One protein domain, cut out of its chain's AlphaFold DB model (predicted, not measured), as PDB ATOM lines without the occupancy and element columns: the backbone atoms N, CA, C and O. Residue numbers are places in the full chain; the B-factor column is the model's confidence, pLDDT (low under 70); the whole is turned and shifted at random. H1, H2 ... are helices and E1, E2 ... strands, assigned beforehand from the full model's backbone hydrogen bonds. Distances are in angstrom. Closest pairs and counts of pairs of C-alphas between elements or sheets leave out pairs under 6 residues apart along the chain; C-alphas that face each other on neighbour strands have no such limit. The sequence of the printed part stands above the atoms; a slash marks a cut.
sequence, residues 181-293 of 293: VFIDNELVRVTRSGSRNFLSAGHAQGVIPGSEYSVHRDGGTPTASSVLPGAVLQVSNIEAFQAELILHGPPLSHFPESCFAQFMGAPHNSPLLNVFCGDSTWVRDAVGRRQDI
ATOM      1  N   VAL A 181       7.398   8.029-150.531       41.50
ATOM      2  CA  VAL A 181       8.393   8.503-151.498       41.50
ATOM      3  C   VAL A 181       7.665   9.307-152.574       41.50
ATOM      4  O   VAL A 181       7.461   8.833-153.678       41.50
ATOM      5  N   PHE A 182       7.247  10.532-152.266       45.69
ATOM      6  CA  PHE A 182       7.171  11.570-153.252       45.69
ATOM      7  C   PHE A 182       8.600  11.603-153.742       45.69
ATOM      8  O   PHE A 182       9.526  11.883-152.977       45.69
ATOM      9  N   ILE A 183       8.790  11.218-154.995       50.31
ATOM     10  CA  ILE A 183      10.074  11.254-155.690       50.31
ATOM     11  C   ILE A 183      10.474  12.727-155.881       50.31
ATOM     12  O   ILE A 183      11.035  13.112-156.888       50.31
ATOM     13  N   ASP A 184      10.148  13.607-154.940       48.50
ATOM     14  CA  ASP A 184      10.172  15.039-155.136       48.50
ATOM     15  C   ASP A 184      11.586  15.594-155.073       48.50
ATOM     16  O   ASP A 184      11.739  16.773-155.335       48.50
ATOM     17  N   ASN A 185      12.610  14.774-154.784       53.75
ATOM     18  CA  ASN A 185      14.022  15.123-154.997       53.75
ATOM     19  C   ASN A 185      15.016  13.943-154.974       53.75
ATOM     20  O   ASN A 185      16.200  14.162-155.228       53.75
ATOM     21  N   GLU A 186      14.592  12.713-154.667       69.69
ATOM     22  CA  GLU A 186      15.505  11.564-154.639       69.69
ATOM     23  C   GLU A 186      15.625  10.885-156.006       69.69
ATOM     24  O   GLU A 186      14.667  10.768-156.770       69.69
ATOM     25  N   LEU A 187      16.836  10.420-156.302       82.00
ATOM     26  CA  LEU A 187      17.137   9.639-157.488       82.00
ATOM     27  C   LEU A 187      16.600   8.215-157.338       82.00
ATOM     28  O   LEU A 187      17.108   7.423-156.545       82.00
ATOM     29  N   VAL A 188      15.601   7.865-158.142       85.94
ATOM     30  CA  VAL A 188      15.003   6.527-158.149       85.94
ATOM     31  C   VAL A 188      15.672   5.666-159.202       85.94
ATOM     32  O   VAL A 188      15.866   6.079-160.342       85.94
ATOM     33  N   ARG A 189      16.008   4.432-158.838       88.31
ATOM     34  CA  ARG A 189      16.678   3.509-159.749       88.31
ATOM     35  C   ARG A 189      15.803   3.170-160.956       88.31
ATOM     36  O   ARG A 189      14.661   2.725-160.804       88.31
ATOM     37  N   VAL A 190      16.392   3.286-162.140       90.12
ATOM     38  CA  VAL A 190      15.844   2.812-163.408       90.12
ATOM     39  C   VAL A 190      16.654   1.614-163.877       90.12
ATOM     40  O   VAL A 190      17.885   1.642-163.911       90.12
ATOM     41  N   THR A 191      15.950   0.548-164.240       89.75
ATOM     42  CA  THR A 191      16.544  -0.672-164.792       89.75
ATOM     43  C   THR A 191      16.019  -0.913-166.192       89.75
ATOM     44  O   THR A 191      14.841  -0.684-166.474       89.75
ATOM     45  N   ARG A 192      16.892  -1.372-167.085       87.31
ATOM     46  CA  ARG A 192      16.506  -1.751-168.440       87.31
ATOM     47  C   ARG A 192      16.372  -3.267-168.540       87.31
ATOM     48  O   ARG A 192      17.297  -3.996-168.201       87.31
ATOM     49  N   SER A 193      15.239  -3.735-169.055       85.94
ATOM     50  CA  SER A 193      15.027  -5.140-169.414       85.94
ATOM     51  C   SER A 193      14.650  -5.217-170.893       85.94
ATOM     52  O   SER A 193      13.555  -4.824-171.309       85.94
ATOM     53  N   GLY A 194      15.607  -5.638-171.723       85.06
ATOM     54  CA  GLY A 194      15.470  -5.640-173.181       85.06
ATOM     55  C   GLY A 194      15.303  -4.230-173.762       85.06
ATOM     56  O   GLY A 194      16.217  -3.402-173.710       85.06
ATOM     57  N   SER A 195      14.140  -3.955-174.354       84.44
ATOM     58  CA  SER A 195      13.791  -2.648-174.932       84.44
ATOM     59  C   SER A 195      12.988  -1.746-173.992       84.44
ATOM     60  O   SER A 195      12.607  -0.651-174.399       84.44
ATOM     61  N   ARG A 196      12.691  -2.207-172.772       89.19
ATOM     62  CA  ARG A 196      11.816  -1.518-171.818       89.19
ATOM     63  C   ARG A 196      12.611  -1.004-170.628       89.19
ATOM     64  O   ARG A 196      13.567  -1.649-170.193       89.19
ATOM     65  N   ASN A 197      12.196   0.142-170.105       90.81
ATOM     66  CA  ASN A 197      12.799   0.772-168.937       90.81
ATOM     67  C   ASN A 197      11.797   0.742-167.785       90.81
ATOM     68  O   ASN A 197      10.613   0.997-167.992       90.81
ATOM     69  N   PHE A 198      12.280   0.454-166.583       92.00
ATOM     70  CA  PHE A 198      11.452   0.295-165.397       92.00
ATOM     71  C   PHE A 198      11.976   1.156-164.256       92.00
ATOM     72  O   PHE A 198      13.127   1.007-163.837       92.00
ATOM     73  N   LEU A 199      11.115   2.029-163.743       91.12
ATOM     74  CA  LEU A 199      11.313   2.783-162.514       91.12
ATOM     75  C   LEU A 199      11.053   1.869-161.317       91.12
ATOM     76  O   LEU A 199      10.016   1.209-161.264       91.12
ATOM     77  N   SER A 200      11.943   1.875-160.327       88.75
ATOM     78  CA  SER A 200      11.763   1.130-159.066       88.75
ATOM     79  C   SER A 200      10.820   1.859-158.093       88.75
ATOM     80  O   SER A 200      11.110   1.980-156.906       88.75
ATOM     81  N   ALA A 201       9.732   2.415-158.627       83.00
ATOM     82  CA  ALA A 201       8.651   3.076-157.909       83.00
ATOM     83  C   ALA A 201       7.373   3.001-158.757       83.00
ATOM     84  O   ALA A 201       7.441   3.022-159.987       83.00
ATOM     85  N   GLY A 202       6.216   2.923-158.107       79.94
ATOM     86  CA  GLY A 202       4.910   2.774-158.739       79.94
ATOM     87  C   GLY A 202       3.804   3.514-157.986       79.94
ATOM     88  O   GLY A 202       4.039   4.523-157.317       79.94
ATOM     89  N   HIS A 203       2.570   3.027-158.105       72.12
ATOM     90  CA  HIS A 203       1.385   3.709-157.581       72.12
ATOM     91  C   HIS A 203       1.420   3.893-156.056       72.12
ATOM     92  O   HIS A 203       0.966   4.918-155.550       72.12
ATOM     93  N   ALA A 204       1.996   2.938-155.316       64.50
ATOM     94  CA  ALA A 204       2.129   3.026-153.861       64.50
ATOM     95  C   ALA A 204       3.106   4.134-153.421       64.50
ATOM     96  O   ALA A 204       3.029   4.607-152.289       64.50
ATOM     97  N   GLN A 205       4.001   4.562-154.317       72.19
ATOM     98  CA  GLN A 205       4.925   5.687-154.141       72.19
ATOM     99  C   GLN A 205       4.411   6.967-154.819       72.19
ATOM    100  O   GLN A 205       5.161   7.913-155.006       72.19
ATOM    101  N   GLY A 206       3.140   7.019-155.225       71.81
ATOM    102  CA  GLY A 206       2.571   8.222-155.836       71.81
ATOM    103  C   GLY A 206       3.043   8.496-157.267       71.81
ATOM    104  O   GLY A 206       2.873   9.614-157.750       71.81
ATOM    105  N   VAL A 207       3.596   7.501-157.970       79.69
ATOM    106  CA  VAL A 207       3.853   7.609-159.415       79.69
ATOM    107  C   VAL A 207       2.515   7.602-160.162       79.69
ATOM    108  O   VAL A 207       1.632   6.785-159.874       79.69
ATOM    109  N   ILE A 208       2.358   8.510-161.130       82.69
ATOM    110  CA  ILE A 208       1.126   8.709-161.909       82.69
ATOM    111  C   ILE A 208       1.447   8.566-163.408       82.69
ATOM    112  O   ILE A 208       2.553   8.915-163.831       82.69
ATOM    113  N   PRO A 209       0.535   8.020-164.242       88.50
ATOM    114  CA  PRO A 209       0.800   7.902-165.670       88.50
ATOM    115  C   PRO A 209       1.018   9.280-166.290       88.50
ATOM    116  O   PRO A 209       0.302  10.232-165.987       88.50
ATOM    117  N   GLY A 210       2.021   9.380-167.154       87.75
ATOM    118  CA  GLY A 210       2.444  10.627-167.775       87.75
ATOM    119  C   GLY A 210       3.402  11.480-166.939       87.75
ATOM    120  O   GLY A 210       3.854  12.499-167.455       87.75
ATOM    121  N   SER A 211       3.738  11.090-165.700       87.12
ATOM    122  CA  SER A 211       4.802  11.741-164.920       87.12
ATOM    123  C   SER A 211       6.135  11.695-165.667       87.12
ATOM    124  O   SER A 211       6.484  10.670-166.259       87.12
ATOM    125  N   GLU A 212       6.875  12.797-165.623       89.94
ATOM    126  CA  GLU A 212       8.154  12.963-166.308       89.94
ATOM    127  C   GLU A 212       9.324  12.891-165.330       89.94
ATOM    128  O   GLU A 212       9.271  13.419-164.214       89.94
ATOM    129  N   TYR A 213      10.400  12.252-165.777       88.94
ATOM    130  CA  TYR A 213      11.622  12.052-165.016       88.94
ATOM    131  C   TYR A 213      12.848  12.373-165.870       88.94
ATOM    132  O   TYR A 213      12.967  11.913-167.005       88.94
ATOM    133  N   SER A 214      13.800  13.103-165.299       88.00
ATOM    134  CA  SER A 214      15.125  13.310-165.890       88.00
ATOM    135  C   SER A 214      16.028  12.118-165.591       88.00
ATOM    136  O   SER A 214      15.956  11.557-164.498       88.00
ATOM    137  N   VAL A 215      16.882  11.728-166.542       87.69
ATOM    138  CA  VAL A 215      17.786  10.575-166.378       87.69
ATOM    139  C   VAL A 215      19.185  11.009-165.943       87.69
ATOM    140  O   VAL A 215      19.799  11.887-166.551       87.69
ATOM    141  N   HIS A 216      19.721  10.312-164.945       85.81
ATOM    142  CA  HIS A 216      21.036  10.533-164.348       85.81
ATOM    143  C   HIS A 216      21.853   9.244-164.375       85.81
ATOM    144  O   HIS A 216      21.317   8.156-164.155       85.81
ATOM    145  N   ARG A 217      23.156   9.338-164.659       82.19
ATOM    146  CA  ARG A 217      24.032   8.150-164.694       82.19
ATOM    147  C   ARG A 217      24.273   7.557-163.309       82.19
ATOM    148  O   ARG A 217      24.209   6.341-163.154       82.19
ATOM    149  N   ASP A 218      24.506   8.419-162.329       79.31
ATOM    150  CA  ASP A 218      24.941   8.042-160.988       79.31
ATOM    151  C   ASP A 218      23.862   8.363-159.954       79.31
ATOM    152  O   ASP A 218      23.123   9.328-160.110       79.31
ATOM    153  N   GLY A 219      23.793   7.567-158.883       65.75
ATOM    154  CA  GLY A 219      22.821   7.726-157.791       65.75
ATOM    155  C   GLY A 219      23.250   8.717-156.705       65.75
ATOM    156  O   GLY A 219      22.670   8.727-155.624       65.75
ATOM    157  N   GLY A 220      24.316   9.485-156.955       64.50
ATOM    158  CA  GLY A 220      24.814  10.517-156.046       64.50
ATOM    159  C   GLY A 220      23.972  11.791-156.100       64.50
ATOM    160  O   GLY A 220      22.979  11.868-156.811       64.50
ATOM    161  N   THR A 221      24.370  12.830-155.370       63.81
ATOM    162  CA  THR A 221      23.701  14.132-155.477       63.81
ATOM    163  C   THR A 221      23.682  14.609-156.940       63.81
ATOM    164  O   THR A 221      24.744  14.627-157.573       63.81
ATOM    165  N   PRO A 222      22.513  14.994-157.494       62.56
ATOM    166  CA  PRO A 222      22.410  15.437-158.879       62.56
ATOM    167  C   PRO A 222      23.344  16.623-159.125       62.56
ATOM    168  O   PRO A 222      23.160  17.713-158.584       62.56
ATOM    169  N   THR A 223      24.376  16.415-159.934       62.16
ATOM    170  CA  THR A 223      25.229  17.491-160.453       62.16
ATOM    171  C   THR A 223      24.906  17.704-161.925       62.16
ATOM    172  O   THR A 223      24.486  16.769-162.610       62.16
ATOM    173  N   ALA A 224      25.142  18.907-162.455       62.59
ATOM    174  CA  ALA A 224      24.914  19.200-163.876       62.59
ATOM    175  C   ALA A 224      25.635  18.211-164.822       62.59
ATOM    176  O   ALA A 224      25.167  17.965-165.928       62.59
ATOM    177  N   SER A 225      26.734  17.600-164.365       61.47
ATOM    178  CA  SER A 225      27.507  16.586-165.095       61.47
ATOM    179  C   SER A 225      26.909  15.170-165.052       61.47
ATOM    180  O   SER A 225      27.289  14.334-165.868       61.47
ATOM    181  N   SER A 226      26.011  14.881-164.103       66.69
ATOM    182  CA  SER A 226      25.367  13.564-163.939       66.69
ATOM    183  C   SER A 226      24.108  13.385-164.796       66.69
ATOM    184  O   SER A 226      23.722  12.248-165.080       66.69
ATOM    185  N   VAL A 227      23.518  14.497-165.254       67.38
ATOM    186  CA  VAL A 227      22.330  14.521-166.116       67.38
ATOM    187  C   VAL A 227      22.707  14.075-167.525       67.38
ATOM    188  O   VAL A 227      23.631  14.619-168.133       67.38
ATOM    189  N   LEU A 228      21.973  13.115-168.083       69.56
ATOM    190  CA  LEU A 228      22.071  12.794-169.504       69.56
ATOM    191  C   LEU A 228      21.355  13.891-170.314       69.56
ATOM    192  O   LEU A 228      20.138  14.037-170.176       69.56
ATOM    193  N   PRO A 229      22.063  14.670-171.161       65.00
ATOM    194  CA  PRO A 229      21.456  15.799-171.860       65.00
ATOM    195  C   PRO A 229      20.266  15.357-172.719       65.00
ATOM    196  O   PRO A 229      20.413  14.520-173.608       65.00
ATOM    197  N   GLY A 230      19.088  15.931-172.456       65.94
ATOM    198  CA  GLY A 230      17.870  15.705-173.245       65.94
ATOM    199  C   GLY A 230      17.148  14.376-172.995       65.94
ATOM    200  O   GLY A 230      16.205  14.068-173.718       65.94
ATOM    201  N   ALA A 231      17.564  13.595-171.996       79.31
ATOM    202  CA  ALA A 231      16.928  12.327-171.659       79.31
ATOM    203  C   ALA A 231      15.793  12.534-170.650       79.31
ATOM    204  O   ALA A 231      16.035  12.601-169.441       79.31
ATOM    205  N   VAL A 232      14.560  12.616-171.149       88.06
ATOM    206  CA  VAL A 232      13.352  12.587-170.318       88.06
ATOM    207  C   VAL A 232      12.660  11.243-170.513       88.06
ATOM    208  O   VAL A 232      12.534  10.732-171.628       88.06
ATOM    209  N   LEU A 233      12.252  10.635-169.407       90.00
ATOM    210  CA  LEU A 233      11.443   9.429-169.375       90.00
ATOM    211  C   LEU A 233      10.046   9.797-168.900       90.00
ATOM    212  O   LEU A 233       9.896  10.485-167.893       90.00
ATOM    213  N   GLN A 234       9.037   9.310-169.602       92.38
ATOM    214  CA  GLN A 234       7.647   9.479-169.222       92.38
ATOM    215  C   GLN A 234       7.066   8.143-168.773       92.38
ATOM    216  O   GLN A 234       7.327   7.105-169.384       92.38
ATOM    217  N   VAL A 235       6.267   8.159-167.713       92.06
ATOM    218  CA  VAL A 235       5.591   6.959-167.217       92.06
ATOM    219  C   VAL A 235       4.453   6.561-168.153       92.06
ATOM    220  O   VAL A 235       3.528   7.344-168.367       92.06
ATOM    221  N   SER A 236       4.489   5.339-168.683       93.06
ATOM    222  CA  SER A 236       3.447   4.800-169.569       93.06
ATOM    223  C   SER A 236       2.485   3.853-168.852       93.06
ATOM    224  O   SER A 236       1.278   3.925-169.072       93.06
ATOM    225  N   ASN A 237       3.003   2.976-167.991       90.75
ATOM    226  CA  ASN A 237       2.222   1.991-167.247       90.75
ATOM    227  C   ASN A 237       2.736   1.874-165.810       90.75
ATOM    228  O   ASN A 237       3.907   2.145-165.546       90.75
ATOM    229  N   ILE A 238       1.862   1.504-164.876       88.25
ATOM    230  CA  ILE A 238       2.158   1.546-163.443       88.25
ATOM    231  C   ILE A 238       1.596   0.324-162.737       88.25
ATOM    232  O   ILE A 238       0.413   0.007-162.837       88.25
ATOM    233  N   GLU A 239       2.452  -0.294-161.939       84.12
ATOM    234  CA  GLU A 239       2.110  -1.286-160.934       84.12
ATOM    235  C   GLU A 239       2.267  -0.688-159.530       84.12
ATOM    236  O   GLU A 239       2.613   0.481-159.358       84.12
ATOM    237  N   ALA A 240       2.018  -1.475-158.482       75.00
ATOM    238  CA  ALA A 240       2.099  -0.971-157.112       75.00
ATOM    239  C   ALA A 240       3.492  -0.410-156.761       75.00
ATOM    240  O   ALA A 240       3.563   0.640-156.132       75.00
ATOM    241  N   PHE A 241       4.575  -1.058-157.210       77.38
ATOM    242  CA  PHE A 241       5.961  -0.734-156.823       77.38
ATOM    243  C   PHE A 241       6.914  -0.527-158.008       77.38
ATOM    244  O   PHE A 241       8.113  -0.339-157.814       77.38
ATOM    245  N   GLN A 242       6.400  -0.574-159.235       86.19
ATOM    246  CA  GLN A 242       7.187  -0.437-160.454       86.19
ATOM    247  C   GLN A 242       6.393   0.358-161.488       86.19
ATOM    248  O   GLN A 242       5.167   0.261-161.536       86.19
ATOM    249  N   ALA A 243       7.081   1.127-162.325       91.75
ATOM    250  CA  ALA A 243       6.465   1.830-163.441       91.75
ATOM    251  C   ALA A 243       7.278   1.629-164.720       91.75
ATOM    252  O   ALA A 243       8.507   1.689-164.707       91.75
ATOM    253  N   GLU A 244       6.589   1.384-165.829       94.56
ATOM    254  CA  GLU A 244       7.189   1.321-167.156       94.56
ATOM    255  C   GLU A 244       7.403   2.744-167.679       94.56
ATOM    256  O   GLU A 244       6.523   3.605-167.593       94.56
ATOM    257  N   LEU A 245       8.598   2.983-168.208       92.62
ATOM    258  CA  LEU A 245       9.049   4.277-168.694       92.62
ATOM    259  C   LEU A 245       9.301   4.221-170.202       92.62
ATOM    260  O   LEU A 245      10.018   3.347-170.702       92.62
ATOM    261  N   ILE A 246       8.782   5.214-170.913       91.62
ATOM    262  CA  ILE A 246       9.053   5.455-172.331       91.62
ATOM    263  C   ILE A 246       9.958   6.672-172.491       91.62
ATOM    264  O   ILE A 246       9.847   7.648-171.753       91.62
ATOM    265  N   LEU A 247      10.880   6.614-173.451       87.75
ATOM    266  CA  LEU A 247      11.735   7.754-173.764       87.75
ATOM    267  C   LEU A 247      10.896   8.848-174.425       87.75
ATOM    268  O   LEU A 247      10.281   8.618-175.465       87.75
ATOM    269  N   HIS A 248      10.893  10.025-173.814       78.81
ATOM    270  CA  HIS A 248      10.198  11.210-174.286       78.81
ATOM    271  C   HIS A 248      11.253  12.243-174.703       78.81
ATOM    272  O   HIS A 248      11.856  12.907-173.865       78.81
ATOM    273  N   GLY A 249      11.555  12.321-176.002       70.00
ATOM    274  CA  GLY A 249      12.607  13.199-176.526       70.00
ATOM    275  C   GLY A 249      13.482  12.543-177.601       70.00
ATOM    276  O   GLY A 249      13.122  11.490-178.135       70.00
ATOM    277  N   PRO A 250      14.619  13.169-177.966       67.19
ATOM    278  CA  PRO A 250      15.511  12.636-178.988       67.19
ATOM    279  C   PRO A 250      16.094  11.278-178.559       67.19
ATOM    280  O   PRO A 250      16.397  11.076-177.381       67.19
ATOM    281  N   PRO A 251      16.277  10.335-179.502       66.94
ATOM    282  CA  PRO A 251      16.811   9.020-179.187       66.94
ATOM    283  C   PRO A 251      18.222   9.141-178.604       66.94
ATOM    284  O   PRO A 251      19.115   9.736-179.208       66.94
ATOM    285  N   LEU A 252      18.433   8.540-177.434       67.00
ATOM    286  CA  LEU A 252      19.768   8.392-176.869       67.00
ATOM    287  C   LEU A 252      20.535   7.319-177.650       67.00
ATOM    288  O   LEU A 252      20.068   6.189-177.784       67.00
ATOM    289  N   SER A 253      21.737   7.658-178.119       64.94
ATOM    290  CA  SER A 253      22.641   6.727-178.812       64.94
ATOM    291  C   SER A 253      23.082   5.556-177.928       64.94
ATOM    292  O   SER A 253      23.370   4.471-178.432       64.94
ATOM    293  N   HIS A 254      23.107   5.753-176.607       70.50
ATOM    294  CA  HIS A 254      23.368   4.701-175.635       70.50
ATOM    295  C   HIS A 254      22.597   4.983-174.342       70.50
ATOM    296  O   HIS A 254      22.867   5.969-173.656       70.50
ATOM    297  N   PHE A 255      21.625   4.129-174.017       73.94
ATOM    298  CA  PHE A 255      20.918   4.181-172.738       73.94
ATOM    299  C   PHE A 255      21.525   3.118-171.810       73.94
ATOM    300  O   PHE A 255      21.571   1.953-172.209       73.94
ATOM    301  N   PRO A 256      22.009   3.493-170.618       77.50
ATOM    302  CA  PRO A 256      22.688   2.567-169.715       77.50
ATOM    303  C   PRO A 256      21.745   1.467-169.199       77.50
ATOM    304  O   PRO A 256      20.545   1.683-169.057       77.50
ATOM    305  N   GLU A 257      22.287   0.288-168.883       82.06
ATOM    306  CA  GLU A 257      21.498  -0.829-168.329       82.06
ATOM    307  C   GLU A 257      20.894  -0.509-166.951       82.06
ATOM    308  O   GLU A 257      19.815  -0.991-166.600       82.06
ATOM    309  N   SER A 258      21.582   0.335-166.180       82.88
ATOM    310  CA  SER A 258      21.140   0.861-164.892       82.88
ATOM    311  C   SER A 258      21.436   2.355-164.850       82.88
ATOM    312  O   SER A 258      22.550   2.779-165.152       82.88
ATOM    313  N   CYS A 259      20.451   3.141-164.444       88.25
ATOM    314  CA  CYS A 259      20.580   4.577-164.215       88.25
ATOM    315  C   CYS A 259      19.633   5.007-163.097       88.25
ATOM    316  O   CYS A 259      19.035   4.171-162.412       88.25
ATOM    317  N   PHE A 260      19.516   6.311-162.899       88.44
ATOM    318  CA  PHE A 260      18.621   6.904-161.928       88.44
ATOM    319  C   PHE A 260      17.723   7.944-162.590       88.44
ATOM    320  O   PHE A 260      18.068   8.520-163.619       88.44
ATOM    321  N   ALA A 261      16.555   8.161-162.004       88.31
ATOM    322  CA  ALA A 261      15.532   9.072-162.474       88.31
ATOM    323  C   ALA A 261      15.167  10.055-161.363       88.31
ATOM    324  O   ALA A 261      14.896   9.636-160.240       88.31
ATOM    325  N   GLN A 262      15.130  11.345-161.684       86.94
ATOM    326  CA  GLN A 262      14.631  12.385-160.784       86.94
ATOM    327  C   GLN A 262      13.328  12.940-161.344       86.94
ATOM    328  O   GLN A 262      13.265  13.269-162.531       86.94
ATOM    329  N   PHE A 263      12.300  13.043-160.506       85.56
ATOM    330  CA  PHE A 263      11.009  13.591-160.906       85.56
ATOM    331  C   PHE A 263      11.155  15.030-161.406       85.56
ATOM    332  O   PHE A 263      11.846  15.844-160.797       85.56
ATOM    333  N   MET A 264      10.516  15.326-162.533       80.81
ATOM    334  CA  MET A 264      10.465  16.667-163.117       80.81
ATOM    335  C   MET A 264       9.087  17.301-162.969       80.81
ATOM    336  O   MET A 264       8.980  18.511-162.787       80.81
ATOM    337  N   GLY A 265       8.034  16.493-163.066       78.38
ATOM    338  CA  GLY A 265       6.674  16.989-162.987       78.38
ATOM    339  C   GLY A 265       5.631  15.924-163.289       78.38
ATOM    340  O   GLY A 265       5.893  14.906-163.933       78.38
ATOM    341  N   ALA A 266       4.421  16.171-162.799       76.12
ATOM    342  CA  ALA A 266       3.235  15.416-163.168       76.12
ATOM    343  C   ALA A 266       2.566  16.070-164.393       76.12
ATOM    344  O   ALA A 266       2.748  17.270-164.619       76.12
ATOM    345  N   PRO A 267       1.746  15.329-165.160       76.50
ATOM    346  CA  PRO A 267       0.936  15.917-166.219       76.50
ATOM    347  C   PRO A 267       0.127  17.099-165.680       76.50
ATOM    348  O   PRO A 267      -0.461  16.980-164.603       76.50
ATOM    349  N   HIS A 268       0.031  18.187-166.452       59.53
ATOM    350  CA  HIS A 268      -0.627  19.447-166.065       59.53
ATOM    351  C   HIS A 268      -2.076  19.314-165.544       59.53
ATOM    352  O   HIS A 268      -2.569  20.237-164.907       59.53
ATOM    353  N   ASN A 269      -2.740  18.171-165.760       59.19
ATOM    354  CA  ASN A 269      -4.104  17.883-165.301       59.19
ATOM    355  C   ASN A 269      -4.191  16.772-164.237       59.19
ATOM    356  O   ASN A 269      -5.270  16.223-164.009       59.19
ATOM    357  N   SER A 270      -3.082  16.396-163.599       54.00
ATOM    358  CA  SER A 270      -3.101  15.330-162.594       54.00
ATOM    359  C   SER A 270      -3.600  15.866-161.254       54.00
ATOM    360  O   SER A 270      -3.038  16.840-160.745       54.00
ATOM    361  N   PRO A 271      -4.625  15.254-160.638       50.66
ATOM    362  CA  PRO A 271      -5.040  15.642-159.300       50.66
ATOM    363  C   PRO A 271      -3.901  15.353-158.313       50.66
ATOM    364  O   PRO A 271      -3.551  14.200-158.079       50.66
ATOM    365  N   LEU A 272      -3.343  16.409-157.708       45.84
ATOM    366  CA  LEU A 272      -2.325  16.323-156.642       45.84
ATOM    367  C   LEU A 272      -2.810  15.516-155.425       45.84
ATOM    368  O   LEU A 272      -2.010  15.018-154.640       45.84
ATOM    369  N   LEU A 273      -4.130  15.400-155.259       47.66
ATOM    370  CA  LEU A 273      -4.777  14.638-154.205       47.66
ATOM    371  C   LEU A 273      -6.070  14.028-154.753       47.66
ATOM    372  O   LEU A 273      -6.999  14.751-155.114       47.66
ATOM    373  N   ASN A 274      -6.147  12.699-154.782       46.91
ATOM    374  CA  ASN A 274      -7.393  12.000-155.081       46.91
ATOM    375  C   ASN A 274      -8.253  11.951-153.814       46.91
ATOM    376  O   ASN A 274      -8.038  11.116-152.937       46.91
ATOM    377  N   VAL A 275      -9.218  12.866-153.706       47.50
ATOM    378  CA  VAL A 275     -10.195  12.874-152.611       47.50
ATOM    379  C   VAL A 275     -11.431  12.098-153.049       47.50
ATOM    380  O   VAL A 275     -12.196  12.555-153.895       47.50
ATOM    381  N   PHE A 276     -11.646  10.929-152.453       45.28
ATOM    382  CA  PHE A 276     -12.877  10.169-152.634       45.28
ATOM    383  C   PHE A 276     -13.862  10.551-151.531       45.28
ATOM    384  O   PHE A 276     -13.648  10.245-150.360       45.28
ATOM    385  N   CYS A 277     -14.946  11.228-151.902       46.72
ATOM    386  CA  CYS A 277     -16.028  11.580-150.991       46.72
ATOM    387  C   CYS A 277     -17.366  11.257-151.659       46.72
ATOM    388  O   CYS A 277     -17.608  11.657-152.797       46.72
ATOM    389  N   GLY A 278     -18.235  10.523-150.957       49.62
ATOM    390  CA  GLY A 278     -19.588  10.220-151.438       49.62
ATOM    391  C   GLY A 278     -20.518  11.439-151.447       49.62
ATOM    392  O   GLY A 278     -21.570  11.409-152.080       49.62
ATOM    393  N   ASP A 279     -20.123  12.521-150.774       65.81
ATOM    394  CA  ASP A 279     -20.846  13.785-150.755       65.81
ATOM    395  C   ASP A 279     -20.352  14.718-151.872       65.81
ATOM    396  O   ASP A 279     -19.400  15.489-151.729       65.81
ATOM    397  N   SER A 280     -21.045  14.654-153.009       62.97
ATOM    398  CA  SER A 280     -20.764  15.492-154.182       62.97
ATOM    399  C   SER A 280     -20.967  16.996-153.953       62.97
ATOM    400  O   SER A 280     -20.512  17.804-154.770       62.97
ATOM    401  N   THR A 281     -21.682  17.396-152.895       69.94
ATOM    402  CA  THR A 281     -21.896  18.812-152.574       69.94
ATOM    403  C   THR A 281     -20.677  19.377-151.860       69.94
ATOM    404  O   THR A 281     -20.127  20.381-152.307       69.94
ATOM    405  N   TRP A 282     -20.158  18.652-150.867       73.06
ATOM    406  CA  TRP A 282     -18.934  19.027-150.166       73.06
ATOM    407  C   TRP A 282     -17.724  19.118-151.105       73.06
ATOM    408  O   TRP A 282     -16.959  20.078-151.030       73.06
ATOM    409  N   VAL A 283     -17.569  18.161-152.031       64.19
ATOM    410  CA  VAL A 283     -16.460  18.181-153.006       64.19
ATOM    411  C   VAL A 283     -16.505  19.443-153.867       64.19
ATOM    412  O   VAL A 283     -15.475  20.083-154.069       64.19
ATOM    413  N   ARG A 284     -17.692  19.835-154.346       69.88
ATOM    414  CA  ARG A 284     -17.859  21.056-155.149       69.88
ATOM    415  C   ARG A 284     -17.517  22.310-154.355       69.88
ATOM    416  O   ARG A 284     -16.807  23.167-154.870       69.88
ATOM    417  N   ASP A 285     -17.947  22.378-153.103       73.25
ATOM    418  CA  ASP A 285     -17.657  23.498-152.209       73.25
ATOM    419  C   ASP A 285     -16.167  23.621-151.861       73.25
ATOM    420  O   ASP A 285     -15.624  24.726-151.814       73.25
ATOM    421  N   ALA A 286     -15.497  22.494-151.612       61.62
ATOM    422  CA  ALA A 286     -14.081  22.462-151.258       61.62
ATOM    423  C   ALA A 286     -13.174  22.779-152.459       61.62
ATOM    424  O   ALA A 286     -12.163  23.466-152.303       61.62
ATOM    425  N   VAL A 287     -13.535  22.305-153.656       62.50
ATOM    426  CA  VAL A 287     -12.772  22.541-154.894       62.50
ATOM    427  C   VAL A 287     -13.064  23.927-155.479       62.50
ATOM    428  O   VAL A 287     -12.142  24.596-155.941       62.50
ATOM    429  N   GLY A 288     -14.313  24.399-155.410       53.34
ATOM    430  CA  GLY A 288     -14.730  25.693-155.959       53.34
ATOM    431  C   GLY A 288     -14.051  26.900-155.303       53.34
ATOM    432  O   GLY A 288     -13.810  27.898-155.969       53.34
ATOM    433  N   ARG A 289     -13.652  26.798-154.029       52.00
ATOM    434  CA  ARG A 289     -12.960  27.883-153.304       52.00
ATOM    435  C   ARG A 289     -11.485  28.069-153.682       52.00
ATOM    436  O   ARG A 289     -10.862  29.004-153.192       52.00
ATOM    437  N   ARG A 290     -10.899  27.192-154.508       46.00
ATOM    438  CA  ARG A 290      -9.483  27.282-154.918       46.00
ATOM    439  C   ARG A 290      -9.238  28.081-156.204       46.00
ATOM    440  O   ARG A 290      -8.084  28.196-156.592       46.00
ATOM    441  N   GLN A 291     -10.268  28.619-156.861       37.91
ATOM    442  CA  GLN A 291     -10.082  29.431-158.076       37.91
ATOM    443  C   GLN A 291      -9.746  30.914-157.810       37.91
ATOM    444  O   GLN A 291      -9.430  31.615-158.763       37.91
ATOM    445  N   ASP A 292      -9.726  31.361-156.547       34.41
ATOM    446  CA  ASP A 292      -9.486  32.766-156.168       34.41
ATOM    447  C   ASP A 292      -8.170  33.006-155.384       34.41
ATOM    448  O   ASP A 292      -8.087  33.947-154.590       34.41
ATOM    449  N   ILE A 293      -7.132  32.176-155.572       32.94
ATOM    450  CA  ILE A 293      -5.774  32.424-155.031       32.94
ATOM    451  C   ILE A 293      -4.735  32.322-156.145       32.94
ATOM    452  O   ILE A 293      -4.735  31.282-156.839       32.94
TER     453      ILE A 293
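What this domain is: This is residues 181 to 293 of the 293 residues of an uncharacterized protein of Armillaria gallica (UniProt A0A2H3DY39). A small closed barrel of six strands, E1 to E6, makes the body, and a long tail after E6 leads away from it to one short helix, H1; residues 276 to 282 and 284 to 293 stick out. The printed part has 113 residues, with E1 E2 E3 E4 E5 E6 H1 in that order, under half of them in named elements, mostly strand. Round the ring run E1, E2, E5, E4, E3, E6 and back to E1, each neighbour pair antiparallel. The whole is loose, with a radius of gyration of the C-alphas of 16.6 A and spans of 52 by 29 by 25 A.

How they stand to each other: E1, residues 188 to 193, and E2, residues 196 to 199, form a hairpin at 159 degrees, with N 191 and O 198 within hydrogen-bond range at 2.9 A. On the other side of E2 is E5, residues 243 to 248, with N 199 and O 243 at 2.8 A. E4, residues 227 to 238, bends by 92 degrees at residue 230; it forms hairpins with E5, N 246 and O 234 at 2.8 A, and with E3, residues 212 to 216, N 213 and O 233 at 2.8 A. E6, residues 258 to 265, has E3 on one side, N 214 and O 262 at 2.8 A, and E1 on the other, N 190 and O 259 at 2.8 A. E3 E4 E5 are a meander, each strand the antiparallel neighbour of the one before; E2 E3 E4 E5 and E3 E4 E5 E6 are Greek keys, a meander of three plus a strand, the first strand neighbouring the fourth. H1, residues 280 to 288, is not on the barrel; 4 of its 5 O i to N i+4 pairs are within range.

Where its parts are: E1 begins at C-alpha 188 (15.003, 6.527, -158.149). E4 measures 24.1 A, E6 21.7 A. H1, 12.0 A, ends at C-alpha 288 (-14.730, 25.693, -155.959).

The domain as a whole: The farthest C-alphas, Ser 253 and Thr 281, are 53.1 A apart. The printed part has no cut; the links E2 to E3 and E6 to H1 are long. Mean pLDDT of the printed part is 73.0, with 47 residues under 70, among them 219 to 230 and 268 to 281.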